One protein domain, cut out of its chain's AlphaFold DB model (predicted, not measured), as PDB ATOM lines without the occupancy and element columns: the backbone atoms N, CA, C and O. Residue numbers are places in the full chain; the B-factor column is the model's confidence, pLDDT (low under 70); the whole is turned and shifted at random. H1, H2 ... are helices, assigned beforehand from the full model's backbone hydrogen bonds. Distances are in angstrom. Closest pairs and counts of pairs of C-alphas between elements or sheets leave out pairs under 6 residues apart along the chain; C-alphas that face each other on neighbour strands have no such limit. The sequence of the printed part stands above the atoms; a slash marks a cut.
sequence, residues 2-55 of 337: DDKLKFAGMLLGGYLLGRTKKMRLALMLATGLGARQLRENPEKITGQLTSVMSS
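What this domain is: This is residues 2 to 55 of the 337 residues of an uncharacterized protein of Georgenia thermotolerans (UniProt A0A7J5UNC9). Three helices follow one another as the sides of an open, flat frame: H1 runs to a tight turn, H2 makes the long side, and H3 folds back from its far end. The middle is empty. The printed part has 54 residues with three named helices, H1, H2 and H3 in that order, and no named strand; its class is all helix. It is loose, with a radius of gyration of the C-alphas of 13.3 A and spans of 33 by 28 by 14 A.

How they stand to each other: H1, residues 3 to 19, and H2, residues 23 to 40, are close but not clearly touching; their closest C-alphas, of Leu 17 and Met 23, are 5.9 A apart. They run opposite ways at a steep tilt of 47 degrees. H2 and H3, residues 42 to 54, are also close but not clearly touching, with closest C-alphas Leu 38 and Ile 45 at 7.0 A. They run opposite ways at a steep tilt of 64 degrees. H1 and H3 are apart. Every O i to N i+4 pair is within hydrogen-bond range in H1 and H3, and 13 of 14 in H2.

Where its parts are: H1 begins at C-alpha 3 (219.217, 243.817, 215.834) and is 24.3 A long. H2 is 25.3 A long. H3, 18.0 A, ends at C-alpha 54 (231.600, 251.259, 218.306).

The domain as a whole: The C-alphas farthest apart, of Lys 21 and Glu 43, are 33.4 A apart. The printed part has no cut, both links are tight, and no printed residue is under 70 in pLDDT.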
ATOM      1  N   ASP A   2     216.396 239.943 215.982       85.69
ATOM      2  CA  ASP A   2     217.603 240.380 215.283       85.69
ATOM      3  C   ASP A   2     217.756 241.904 215.348       85.69
ATOM      4  O   ASP A   2     216.803 242.657 215.114       85.69
ATOM      5  N   ASP A   3     218.956 242.382 215.670       80.88
ATOM      6  CA  ASP A   3     219.217 243.817 215.834       80.88
ATOM      7  C   ASP A   3     219.043 244.595 214.526       80.88
ATOM      8  O   ASP A   3     218.594 245.743 214.533       80.88
ATOM      9  N   LYS A   4     219.258 243.925 213.390       81.94
ATOM     10  CA  LYS A   4     218.977 244.449 212.047       81.94
ATOM     11  C   LYS A   4     217.485 244.725 211.840       81.94
ATOM     12  O   LYS A   4     217.129 245.761 211.284       81.94
ATOM     13  N   LEU A   5     216.607 243.858 212.354       88.56
ATOM     14  CA  LEU A   5     215.154 244.034 212.258       88.56
ATOM     15  C   LEU A   5     214.674 245.212 213.116       88.56
ATOM     16  O   LEU A   5     213.814 245.986 212.693       88.56
ATOM     17  N   LYS A   6     215.266 245.388 214.306       83.19
ATOM     18  CA  LYS A   6     214.978 246.537 215.180       83.19
ATOM     19  C   LYS A   6     215.419 247.843 214.526       83.19
ATOM     20  O   LYS A   6     214.636 248.789 214.496       83.19
ATOM     21  N   PHE A   7     216.627 247.888 213.962       83.19
ATOM     22  CA  PHE A   7     217.128 249.063 213.246       83.19
ATOM     23  C   PHE A   7     216.284 249.393 212.012       83.19
ATOM     24  O   PHE A   7     215.892 250.547 211.843       83.19
ATOM     25  N   ALA A   8     215.934 248.394 211.197       89.44
ATOM     26  CA  ALA A   8     215.075 248.581 210.029       89.44
ATOM     27  C   ALA A   8     213.691 249.127 210.421       89.44
ATOM     28  O   ALA A   8     213.218 250.100 209.831       89.44
ATOM     29  N   GLY A   9     213.075 248.570 211.469       91.06
ATOM     30  CA  GLY A   9     211.808 249.069 212.006       91.06
ATOM     31  C   GLY A   9     211.908 250.497 212.546       91.06
ATOM     32  O   GLY A   9     210.991 251.297 212.359       91.06
ATOM     33  N   MET A  10     213.038 250.854 213.160       86.12
ATOM     34  CA  MET A  10     213.264 252.193 213.708       86.12
ATOM     35  C   MET A  10     213.503 253.236 212.609       86.12
ATOM     36  O   MET A  10     212.929 254.324 212.671       86.12
ATOM     37  N   LEU A  11     214.260 252.898 211.558       86.25
ATOM     38  CA  LEU A  11     214.450 253.755 210.382       86.25
ATOM     39  C   LEU A  11     213.139 253.956 209.613       86.25
ATOM     40  O   LEU A  11     212.783 255.092 209.288       86.25
ATOM     41  N   LEU A  12     212.394 252.876 209.363       88.06
ATOM     42  CA  LEU A  12     211.114 252.944 208.659       88.06
ATOM     43  C   LEU A  12     210.073 253.718 209.479       88.06
ATOM     44  O   LEU A  12     209.370 254.575 208.942       88.06
ATOM     45  N   GLY A  13     210.038 253.490 210.794       87.31
ATOM     46  CA  GLY A  13     209.218 254.255 211.729       87.31
ATOM     47  C   GLY A  13     209.606 255.734 211.771       87.31
ATOM     48  O   GLY A  13     208.729 256.598 211.756       87.31
ATOM     49  N   GLY A  14     210.904 256.045 211.748       85.31
ATOM     50  CA  GLY A  14     211.424 257.411 211.712       85.31
ATOM     51  C   GLY A  14     211.053 258.157 210.429       85.31
ATOM     52  O   GLY A  14     210.582 259.295 210.492       85.31
ATOM     53  N   TYR A  15     211.186 257.514 209.268       87.44
ATOM     54  CA  TYR A  15     210.822 258.108 207.979       87.44
ATOM     55  C   TYR A  15     209.304 258.283 207.829       87.44
ATOM     56  O   TYR A  15     208.836 259.354 207.428       87.44
ATOM     57  N   LEU A  16     208.520 257.272 208.218       86.81
ATOM     58  CA  LEU A  16     207.059 257.344 208.181       86.81
ATOM     59  C   LEU A  16     206.544 258.453 209.108       86.81
ATOM     60  O   LEU A  16     205.685 259.251 208.724       86.81
ATOM     61  N   LEU A  17     207.131 258.573 210.298       81.88
ATOM     62  CA  LEU A  17     206.798 259.635 211.237       81.88
ATOM     63  C   LEU A  17     207.258 261.013 210.747       81.88
ATOM     64  O   LEU A  17     206.549 261.988 210.987       81.88
ATOM     65  N   GLY A  18     208.376 261.096 210.019       81.62
ATOM     66  CA  GLY A  18     208.853 262.314 209.358       81.62
ATOM     67  C   GLY A  18     207.922 262.801 208.245       81.62
ATOM     68  O   GLY A  18     207.739 264.008 208.075       81.62
ATOM     69  N   ARG A  19     207.265 261.878 207.532       87.62
ATOM     70  CA  ARG A  19     206.303 262.211 206.469       87.62
ATOM     71  C   ARG A  19     204.958 262.686 207.020       87.62
ATOM     72  O   ARG A  19     204.282 263.512 206.404       87.62
ATOM     73  N   THR A  20     204.565 262.218 208.204       81.69
ATOM     74  CA  THR A  20     203.403 262.777 208.898       81.69
ATOM     75  C   THR A  20     203.819 264.077 209.591       81.69
ATOM     76  O   THR A  20     204.766 264.091 210.366       81.69
ATOM     77  N   LYS A  21     203.101 265.195 209.402       77.50
ATOM     78  CA  LYS A  21     203.362 266.510 210.056       77.50
ATOM     79  C   LYS A  21     203.458 266.482 211.605       77.50
ATOM     80  O   LYS A  21     203.604 267.523 212.244       77.50
ATOM     81  N   LYS A  22     203.370 265.302 212.217       83.69
ATOM     82  CA  LYS A  22     203.539 264.982 213.631       83.69
ATOM     83  C   LYS A  22     205.003 264.910 214.075       83.69
ATOM     84  O   LYS A  22     205.223 264.821 215.280       83.69
ATOM     85  N   MET A  23     205.986 265.031 213.173       84.19
ATOM     86  CA  MET A  23     207.412 265.054 213.539       84.19
ATOM     87  C   MET A  23     207.705 266.044 214.674       84.19
ATOM     88  O   MET A  23     208.389 265.702 215.625       84.19
ATOM     89  N   ARG A  24     207.119 267.247 214.641       80.69
ATOM     90  CA  ARG A  24     207.314 268.263 215.691       80.69
ATOM     91  C   ARG A  24     206.823 267.814 217.072       80.69
ATOM     92  O   ARG A  24     207.460 268.123 218.072       80.69
ATOM     93  N   LEU A  25     205.702 267.093 217.120       90.25
ATOM     94  CA  LEU A  25     205.140 266.561 218.361       90.25
ATOM     95  C   LEU A  25     205.972 265.379 218.859       90.25
ATOM     96  O   LEU A  25     206.296 265.315 220.038       90.25
ATOM     97  N   ALA A  26     206.354 264.484 217.948       85.06
ATOM     98  CA  ALA A  26     207.229 263.363 218.246       85.06
ATOM     99  C   ALA A  26     208.584 263.839 218.771       85.06
ATOM    100  O   ALA A  26     209.048 263.310 219.769       85.06
ATOM    101  N   LEU A  27     209.170 264.881 218.172       87.81
ATOM    102  CA  LEU A  27     210.413 265.475 218.650       87.81
ATOM    103  C   LEU A  27     210.227 266.072 220.045       87.81
ATOM    104  O   LEU A  27     211.017 265.789 220.928       87.81
ATOM    105  N   MET A  28     209.160 266.842 220.282       90.25
ATOM    106  CA  MET A  28     208.885 267.388 221.617       90.25
ATOM    107  C   MET A  28     208.691 266.296 222.672       90.25
ATOM    108  O   MET A  28     209.197 266.431 223.784       90.25
ATOM    109  N   LEU A  29     207.980 265.220 222.335       91.50
ATOM    110  CA  LEU A  29     207.762 264.087 223.230       91.50
ATOM    111  C   LEU A  29     209.054 263.298 223.458       91.50
ATOM    112  O   LEU A  29     209.383 263.002 224.601       91.50
ATOM    113  N   ALA A  30     209.811 263.013 222.400       87.25
ATOM    114  CA  ALA A  30     211.089 262.318 222.470       87.25
ATOM    115  C   ALA A  30     212.119 263.127 223.262       87.25
ATOM    116  O   ALA A  30     212.781 262.577 224.133       87.25
ATOM    117  N   THR A  31     212.216 264.438 223.035       88.25
ATOM    118  CA  THR A  31     213.074 265.326 223.825       88.25
ATOM    119  C   THR A  31     212.582 265.426 225.266       88.25
ATOM    120  O   THR A  31     213.397 265.369 226.179       88.25
ATOM    121  N   GLY A  32     211.273 265.523 225.508       90.44
ATOM    122  CA  GLY A  32     210.713 265.600 226.860       90.44
ATOM    123  C   GLY A  32     210.939 264.329 227.686       90.44
ATOM    124  O   GLY A  32     211.350 264.409 228.842       90.44
ATOM    125  N   LEU A  33     210.715 263.156 227.090       87.81
ATOM    126  CA  LEU A  33     210.923 261.858 227.738       87.81
ATOM    127  C   LEU A  33     212.411 261.496 227.816       87.81
ATOM    128  O   LEU A  33     212.888 261.058 228.862       87.81
ATOM    129  N   GLY A  34     213.162 261.745 226.744       83.56
ATOM    130  CA  GLY A  34     214.602 261.506 226.678       83.56
ATOM    131  C   GLY A  34     215.383 262.375 227.659       83.56
ATOM    132  O   GLY A  34     216.294 261.878 228.313       83.56
ATOM    133  N   ALA A  35     214.982 263.635 227.857       81.81
ATOM    134  CA  ALA A  35     215.598 264.505 228.859       81.81
ATOM    135  C   ALA A  35     215.385 263.989 230.289       81.81
ATOM    136  O   ALA A  35     216.266 264.147 231.133       81.81
ATOM    137  N   ARG A  36     214.240 263.359 230.577       82.25
ATOM    138  CA  ARG A  36     213.994 262.749 231.888       82.25
ATOM    139  C   ARG A  36     214.849 261.497 232.085       82.25
ATOM    140  O   ARG A  36     215.534 261.398 233.099       82.25
ATOM    141  N   GLN A  37     214.892 260.606 231.095       78.75
ATOM    142  CA  GLN A  37     215.691 259.379 231.169       78.75
ATOM    143  C   GLN A  37     217.197 259.669 231.288       78.75
ATOM    144  O   GLN A  37     217.903 259.005 232.049       78.75
ATOM    145  N   LEU A  38     217.680 260.698 230.586       82.25
ATOM    146  CA  LEU A  38     219.080 261.122 230.626       82.25
ATOM    147  C   LEU A  38     219.496 261.667 232.000       82.25
ATOM    148  O   LEU A  38     220.649 261.518 232.388       82.25
ATOM    149  N   ARG A  39     218.565 262.259 232.757       80.06
ATOM    150  CA  ARG A  39     218.824 262.731 234.128       80.06
ATOM    151  C   ARG A  39     218.846 261.598 235.150       80.06
ATOM    152  O   ARG A  39     219.530 261.717 236.156       80.06
ATOM    153  N   GLU A  40     218.095 260.529 234.906       85.00
ATOM    154  CA  GLU A  40     217.985 259.398 235.829       85.00
ATOM    155  C   GLU A  40     219.138 258.392 235.656       85.00
ATOM    156  O   GLU A  40     219.585 257.809 236.639       85.00
ATOM    157  N   ASN A  41     219.644 258.180 234.432       86.38
ATOM    158  CA  ASN A  41     220.761 257.260 234.174       86.38
ATOM    159  C   ASN A  41     221.652 257.739 233.004       86.38
ATOM    160  O   ASN A  41     221.631 257.113 231.938       86.38
ATOM    161  N   PRO A  42     222.452 258.808 233.176       83.12
ATOM    162  CA  PRO A  42     223.329 259.300 232.112       83.12
ATOM    163  C   PRO A  42     224.350 258.237 231.690       83.12
ATOM    164  O   PRO A  42     224.424 257.903 230.512       83.12
ATOM    165  N   GLU A  43     225.019 257.617 232.666       86.12
ATOM    166  CA  GLU A  43     226.062 256.593 232.499       86.12
ATOM    167  C   GLU A  43     225.626 255.426 231.598       86.12
ATOM    168  O   GLU A  43     226.342 255.034 230.675       86.12
ATOM    169  N   LYS A  44     224.417 254.892 231.826       86.00
ATOM    170  CA  LYS A  44     223.886 253.744 231.073       86.00
ATOM    171  C   LYS A  44     223.574 254.112 229.629       86.00
ATOM    172  O   LYS A  44     223.842 253.316 228.733       86.00
ATOM    173  N   ILE A  45     223.036 255.309 229.402       86.19
ATOM    174  CA  ILE A  45     222.724 255.783 228.052       86.19
ATOM    175  C   ILE A  45     224.015 256.031 227.279       86.19
ATOM    176  O   ILE A  45     224.119 255.590 226.137       86.19
ATOM    177  N   THR A  46     225.014 256.675 227.888       87.50
ATOM    178  CA  THR A  46     226.319 256.859 227.240       87.50
ATOM    179  C   THR A  46     227.004 255.530 226.956       87.50
ATOM    180  O   THR A  46     227.477 255.356 225.841       87.50
ATOM    181  N   GLY A  47     226.998 254.567 227.886       87.06
ATOM    182  CA  GLY A  47     227.607 253.247 227.671       87.06
ATOM    183  C   GLY A  47     226.926 252.416 226.574       87.06
ATOM    184  O   GLY A  47     227.586 251.738 225.784       87.06
ATOM    185  N   GLN A  48     225.597 252.496 226.477       84.88
ATOM    186  CA  GLN A  48     224.845 251.866 225.389       84.88
ATOM    187  C   GLN A  48     225.094 252.569 224.054       84.88
ATOM    188  O   GLN A  48     225.279 251.911 223.032       84.88
ATOM    189  N   LEU A  49     225.149 253.902 224.058       82.94
ATOM    190  CA  LEU A  49     225.406 254.685 222.857       82.94
ATOM    191  C   LEU A  49     226.821 254.450 222.325       82.94
ATOM    192  O   LEU A  49     226.984 254.256 221.125       82.94
ATOM    193  N   THR A  50     227.836 254.412 223.191       82.31
ATOM    194  CA  THR A  50     229.215 254.118 222.783       82.31
ATOM    195  C   THR A  50     229.352 252.692 222.267       82.31
ATOM    196  O   THR A  50     230.062 252.493 221.286       82.31
ATOM    197  N   SER A  51     228.635 251.719 222.838       82.12
ATOM    198  CA  SER A  51     228.616 250.341 222.323       82.12
ATOM    199  C   SER A  51     228.003 250.252 220.922       82.12
ATOM    200  O   SER A  51     228.579 249.626 220.037       82.12
ATOM    201  N   VAL A  52     226.885 250.942 220.678       82.50
ATOM    202  CA  VAL A  52     226.239 250.986 219.351       82.50
ATOM    203  C   VAL A  52     227.101 251.743 218.336       82.50
ATOM    204  O   VAL A  52     227.260 251.293 217.203       82.50
ATOM    205  N   MET A  53     227.707 252.858 218.745       79.19
ATOM    206  CA  MET A  53     228.605 253.655 217.899       79.19
ATOM    207  C   MET A  53     229.962 252.988 217.672       79.19
ATOM    208  O   MET A  53     230.665 253.362 216.740       79.19
ATOM    209  N   SER A  54     230.356 252.014 218.495       80.44
ATOM    210  CA  SER A  54     231.600 251.259 218.306       80.44
ATOM    211  C   SER A  54     231.492 250.216 217.196       80.44
ATOM    212  O   SER A  54     232.530 249.791 216.687       80.44
ATOM    213  N   SER A  55     230.271 249.864 216.774       86.00
ATOM    214  CA  SER A  55     230.038 248.950 215.657       86.00
ATOM    215  C   SER A  55     230.618 249.516 214.343       86.00
ATOM    216  O   SER A  55     230.275 250.644 213.967       86.00
TER     217      SER A  55